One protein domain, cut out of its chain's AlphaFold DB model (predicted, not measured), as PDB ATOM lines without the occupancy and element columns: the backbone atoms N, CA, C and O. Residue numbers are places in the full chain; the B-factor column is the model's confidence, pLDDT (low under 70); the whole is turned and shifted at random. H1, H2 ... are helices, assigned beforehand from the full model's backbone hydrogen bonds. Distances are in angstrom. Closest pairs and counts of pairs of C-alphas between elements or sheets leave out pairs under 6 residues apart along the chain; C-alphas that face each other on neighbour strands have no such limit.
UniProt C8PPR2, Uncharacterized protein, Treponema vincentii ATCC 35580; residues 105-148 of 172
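What this domain is: This is residues 105 to 148 of the 172 residues of an uncharacterized protein of Treponema vincentii ATCC 35580 (UniProt C8PPR2). Three helices make a loose triangle: the longest, H2, forms one side, H3 another, and the short H1 lies across from both, near each of them. After H2 the link of residues 129 to 134 folds back to H3, and residues 143 to 148 stick out at the far end of H3. The printed part has 44 residues with three named helices, in the order H1, H2, H3, and no named strand; its class is all helix. The whole is compact, with a radius of gyration of the C-alphas of 10.0 A, and spans 26 by 20 by 19 A.

Where its parts are: H2, residues 117 to 128, runs 16.3 A from C-alpha 117 at (239.213, 135.193, 149.054) to C-alpha 128 at (223.451, 131.725, 146.991). H3, residues 135 to 145, is 15.2 A long and ends with C-alpha 145 at (241.298, 121.510, 150.896). H1, residues 105 to 110, is 8.4 A long and begins with C-alpha 105 at (232.242, 135.889, 160.064).

How they stand to each other: H2 and H1 are close but not clearly touching; their closest C-alphas, those of Thr 119 and Phe 108, are 7.8 A apart. They run opposite ways at a steep tilt of 64 degrees. H1 and H3 are also close but not clearly touching; their closest C-alphas, those of Val 107 and Pro 135, are 6.5 A apart. Their lines are about perpendicular, at 84 degrees. H2 and H3 are apart. In H1, H2 and H3 every O i to N i+4 pair is within hydrogen-bond range.

The domain as a whole: The two C-alphas farthest apart, those of Glu 130 and Val 147, are 27.0 A apart. The printed part has no cut. The links H1 to H2 and H2 to H3 are short, with 6 residues each. The mean pLDDT of the printed part is 76.7; residue 105 and residues 145 to 148 are under 70.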
ATOM      1  N   ASN A 105     231.020 135.483 159.403       63.00
ATOM      2  CA  ASN A 105     232.242 135.889 160.064       63.00
ATOM      3  C   ASN A 105     232.430 135.249 161.452       63.00
ATOM      4  O   ASN A 105     233.512 134.763 161.733       63.00
ATOM      5  N   ASP A 106     231.391 135.168 162.280       72.88
ATOM      6  CA  ASP A 106     231.410 134.510 163.589       72.88
ATOM      7  C   ASP A 106     231.759 133.019 163.465       72.88
ATOM      8  O   ASP A 106     232.646 132.546 164.158       72.88
ATOM      9  N   VAL A 107     231.192 132.283 162.499       77.19
ATOM     10  CA  VAL A 107     231.527 130.856 162.300       77.19
ATOM     11  C   VAL A 107     232.979 130.669 161.845       77.19
ATOM     12  O   VAL A 107     233.670 129.788 162.350       77.19
ATOM     13  N   PHE A 108     233.476 131.485 160.911       82.31
ATOM     14  CA  PHE A 108     234.880 131.404 160.484       82.31
ATOM     15  C   PHE A 108     235.842 131.862 161.595       82.31
ATOM     16  O   PHE A 108     236.868 131.218 161.806       82.31
ATOM     17  N   THR A 109     235.472 132.891 162.363       77.69
ATOM     18  CA  THR A 109     236.229 133.392 163.522       77.69
ATOM     19  C   THR A 109     236.285 132.351 164.641       77.69
ATOM     20  O   THR A 109     237.362 132.077 165.162       77.69
ATOM     21  N   GLN A 110     235.162 131.697 164.958       78.69
ATOM     22  CA  GLN A 110     235.074 130.593 165.926       78.69
ATOM     23  C   GLN A 110     235.941 129.395 165.529       78.69
ATOM     24  O   GLN A 110     236.449 128.681 166.390       78.69
ATOM     25  N   LEU A 111     236.120 129.173 164.226       78.50
ATOM     26  CA  LEU A 111     236.984 128.123 163.692       78.50
ATOM     27  C   LEU A 111     238.448 128.561 163.524       78.50
ATOM     28  O   LEU A 111     239.258 127.768 163.047       78.50
ATOM     29  N   GLY A 112     238.800 129.802 163.886       78.94
ATOM     30  CA  GLY A 112     240.149 130.345 163.718       78.94
ATOM     31  C   GLY A 112     240.578 130.500 162.255       78.94
ATOM     32  O   GLY A 112     241.772 130.505 161.960       78.94
ATOM     33  N   VAL A 113     239.624 130.590 161.323       80.00
ATOM     34  CA  VAL A 113     239.894 130.704 159.888       80.00
ATOM     35  C   VAL A 113     240.023 132.184 159.517       80.00
ATOM     36  O   VAL A 113     239.051 132.928 159.662       80.00
ATOM     37  N   PRO A 114     241.185 132.636 159.012       79.00
ATOM     38  CA  PRO A 114     241.377 134.029 158.635       79.00
ATOM     39  C   PRO A 114     240.552 134.398 157.398       79.00
ATOM     40  O   PRO A 114     240.371 133.593 156.476       79.00
ATOM     41  N   GLN A 115     240.098 135.650 157.354       78.31
ATOM     42  CA  GLN A 115     239.379 136.190 156.207       78.31
ATOM     43  C   GLN A 115     240.296 136.215 154.974       78.31
ATOM     44  O   GLN A 115     241.365 136.818 154.972       78.31
ATOM     45  N   SER A 116     239.870 135.521 153.928       82.31
ATOM     46  CA  SER A 116     240.569 135.338 152.652       82.31
ATOM     47  C   SER A 116     239.571 135.242 151.495       82.31
ATOM     48  O   SER A 116     238.379 134.998 151.715       82.31
ATOM     49  N   ASP A 117     240.051 135.348 150.254       81.00
ATOM     50  CA  ASP A 117     239.213 135.193 149.054       81.00
ATOM     51  C   ASP A 117     238.457 133.854 149.038       81.00
ATOM     52  O   ASP A 117     237.295 133.790 148.640       81.00
ATOM     53  N   LEU A 118     239.076 132.792 149.566       83.06
ATOM     54  CA  LEU A 118     238.438 131.488 149.735       83.06
ATOM     55  C   LEU A 118     237.253 131.552 150.708       83.06
ATOM     56  O   LEU A 118     236.177 131.039 150.402       83.06
ATOM     57  N   THR A 119     237.420 132.190 151.871       82.56
ATOM     58  CA  THR A 119     236.306 132.352 152.825       82.56
ATOM     59  C   THR A 119     235.184 133.204 152.240       82.56
ATOM     60  O   THR A 119     234.018 132.870 152.426       82.56
ATOM     61  N   ALA A 120     235.509 134.243 151.463       82.75
ATOM     62  CA  ALA A 120     234.515 135.064 150.778       82.75
ATOM     63  C   ALA A 120     233.734 134.254 149.727       82.75
ATOM     64  O   ALA A 120     232.505 134.327 149.686       82.75
ATOM     65  N   ALA A 121     234.426 133.426 148.937       83.56
ATOM     66  CA  ALA A 121     233.808 132.541 147.951       83.56
ATOM     67  C   ALA A 121     232.901 131.487 148.604       83.56
ATOM     68  O   ALA A 121     231.793 131.247 148.126       83.56
ATOM     69  N   LEU A 122     233.323 130.901 149.730       84.06
ATOM     70  CA  LEU A 122     232.490 129.975 150.499       84.06
ATOM     71  C   LEU A 122     231.250 130.685 151.053       84.06
ATOM     72  O   LEU A 122     230.139 130.196 150.873       84.06
ATOM     73  N   ILE A 123     231.405 131.863 151.662       81.38
ATOM     74  CA  ILE A 123     230.270 132.655 152.158       81.38
ATOM     75  C   ILE A 123     229.269 132.941 151.033       81.38
ATOM     76  O   ILE A 123     228.068 132.743 151.220       81.38
ATOM     77  N   ALA A 124     229.751 133.370 149.865       80.62
ATOM     78  CA  ALA A 124     228.911 133.624 148.701       80.62
ATOM     79  C   ALA A 124     228.193 132.353 148.216       80.62
ATOM     80  O   ALA A 124     226.985 132.388 147.989       80.62
ATOM     81  N   PHE A 125     228.903 131.224 148.137       83.19
ATOM     82  CA  PHE A 125     228.349 129.932 147.728       83.19
ATOM     83  C   PHE A 125     227.222 129.462 148.656       83.19
ATOM     84  O   PHE A 125     226.133 129.127 148.192       83.19
ATOM     85  N   PHE A 126     227.448 129.469 149.971       80.75
ATOM     86  CA  PHE A 126     226.427 129.062 150.939       80.75
ATOM     87  C   PHE A 126     225.230 130.020 150.932       80.75
ATOM     88  O   PHE A 126     224.089 129.568 150.981       80.75
ATOM     89  N   ARG A 127     225.471 131.329 150.776       76.56
ATOM     90  CA  ARG A 127     224.407 132.338 150.668       76.56
ATOM     91  C   ARG A 127     223.551 132.157 149.415       76.56
ATOM     92  O   ARG A 127     222.332 132.220 149.515       76.56
ATOM     93  N   GLN A 128     224.164 131.919 148.257       74.31
ATOM     94  CA  GLN A 128     223.451 131.725 146.991       74.31
ATOM     95  C   GLN A 128     222.557 130.479 147.014       74.31
ATOM     96  O   GLN A 128     221.467 130.484 146.450       74.31
ATOM     97  N   ASN A 129     223.012 129.426 147.692       73.81
ATOM     98  CA  ASN A 129     222.265 128.179 147.836       73.81
ATOM     99  C   ASN A 129     221.346 128.164 149.070       73.81
ATOM    100  O   ASN A 129     220.746 127.131 149.359       73.81
ATOM    101  N   GLU A 130     221.265 129.278 149.809       70.50
ATOM    102  CA  GLU A 130     220.527 129.411 151.074       70.50
ATOM    103  C   GLU A 130     220.835 128.293 152.088       70.50
ATOM    104  O   GLU A 130     220.004 127.899 152.907       70.50
ATOM    105  N   GLN A 131     222.060 127.773 152.040       72.12
ATOM    106  CA  GLN A 131     222.527 126.722 152.929       72.12
ATOM    107  C   GLN A 131     223.111 127.343 154.204       72.12
ATOM    108  O   GLN A 131     223.900 128.292 154.130       72.12
ATOM    109  N   PRO A 132     222.788 126.807 155.393       73.00
ATOM    110  CA  PRO A 132     223.375 127.289 156.631       73.00
ATOM    111  C   PRO A 132     224.867 126.933 156.691       73.00
ATOM    112  O   PRO A 132     225.264 125.781 156.512       73.00
ATOM    113  N   LEU A 133     225.699 127.923 157.013       76.50
ATOM    114  CA  LEU A 133     227.117 127.718 157.310       76.50
ATOM    115  C   LEU A 133     227.260 127.066 158.687       76.50
ATOM    116  O   LEU A 133     227.287 127.742 159.712       76.50
ATOM    117  N   GLN A 134     227.313 125.735 158.702       79.50
ATOM    118  CA  GLN A 134     227.516 124.962 159.923       79.50
ATOM    119  C   GLN A 134     229.001 124.613 160.135       79.50
ATOM    120  O   GLN A 134     229.665 124.193 159.180       79.50
ATOM    121  N   PRO A 135     229.519 124.675 161.379       78.38
ATOM    122  CA  PRO A 135     230.932 124.418 161.672       78.38
ATOM    123  C   PRO A 135     231.432 123.038 161.223       78.38
ATOM    124  O   PRO A 135     232.521 122.919 160.672       78.38
ATOM    125  N   ARG A 136     230.632 121.978 161.422       78.56
ATOM    126  CA  ARG A 136     231.028 120.594 161.103       78.56
ATOM    127  C   ARG A 136     231.212 120.353 159.591       78.56
ATOM    128  O   ARG A 136     232.290 119.897 159.208       78.56
ATOM    129  N   PRO A 137     230.224 120.653 158.719       77.56
ATOM    130  CA  PRO A 137     230.423 120.600 157.271       77.56
ATOM    131  C   PRO A 137     231.577 121.481 156.793       77.56
ATOM    132  O   PRO A 137     232.366 121.053 155.953       77.56
ATOM    133  N   LEU A 138     231.709 122.684 157.359       82.12
ATOM    134  CA  LEU A 138     232.747 123.631 156.970       82.12
ATOM    135  C   LEU A 138     234.153 123.109 157.299       82.12
ATOM    136  O   LEU A 138     235.022 123.125 156.434       82.12
ATOM    137  N   LEU A 139     234.361 122.545 158.491       80.44
ATOM    138  CA  LEU A 139     235.615 121.884 158.865       80.44
ATOM    139  C   LEU A 139     235.954 120.709 157.941       80.44
ATOM    140  O   LEU A 139     237.108 120.540 157.548       80.44
ATOM    141  N   LYS A 140     234.956 119.915 157.536       82.50
ATOM    142  CA  LYS A 140     235.159 118.819 156.577       82.50
ATOM    143  C   LYS A 140     235.649 119.333 155.220       82.50
ATOM    144  O   LYS A 140     236.587 118.770 154.660       82.50
ATOM    145  N   ILE A 141     235.065 120.420 154.715       81.94
ATOM    146  CA  ILE A 141     235.512 121.068 153.474       81.94
ATOM    147  C   ILE A 141     236.939 121.602 153.640       81.94
ATOM    148  O   ILE A 141     237.811 121.250 152.853       81.94
ATOM    149  N   LEU A 142     237.203 122.382 154.691       78.44
ATOM    150  CA  LEU A 142     238.517 122.987 154.937       78.44
ATOM    151  C   LEU A 142     239.622 121.931 155.108       78.44
ATOM    152  O   LEU A 142     240.705 122.074 154.543       78.44
ATOM    153  N   SER A 143     239.334 120.833 155.810       77.19
ATOM    154  CA  SER A 143     240.266 119.706 155.952       77.19
ATOM    155  C   SER A 143     240.534 118.985 154.626       77.19
ATOM    156  O   SER A 143     241.660 118.565 154.387       77.19
ATOM    157  N   SER A 144     239.545 118.912 153.729       76.88
ATOM    158  CA  SER A 144     239.709 118.332 152.385       76.88
ATOM    159  C   SER A 144     240.531 119.231 151.455       76.88
ATOM    160  O   SER A 144     241.237 118.732 150.583       76.88
ATOM    161  N   LEU A 145     240.486 120.553 151.655       69.56
ATOM    162  CA  LEU A 145     241.298 121.510 150.896       69.56
ATOM    163  C   LEU A 145     242.784 121.433 151.261       69.56
ATOM    164  O   LEU A 145     243.625 121.617 150.388       69.56
ATOM    165  N   HIS A 146     243.117 121.108 152.515       58.88
ATOM    166  CA  HIS A 146     244.508 120.885 152.932       58.88
ATOM    167  C   HIS A 146     245.139 119.667 152.226       58.88
ATOM    168  O   HIS A 146     246.357 119.573 152.116       58.88
ATOM    169  N   VAL A 147     244.310 118.749 151.714       56.62
ATOM    170  CA  VAL A 147     244.737 117.548 150.977       56.62
ATOM    171  C   VAL A 147     244.814 117.796 149.465       56.62
ATOM    172  O   VAL A 147     245.266 116.922 148.728       56.62
ATOM    173  N   LEU A 148     244.427 118.977 148.966       48.03
ATOM    174  CA  LEU A 148     244.605 119.278 147.549       48.03
ATOM    175  C   LEU A 148     246.105 119.424 147.254       48.03
ATOM    176  O   LEU A 148     246.739 120.349 147.770       48.03
TER     177      LEU A 148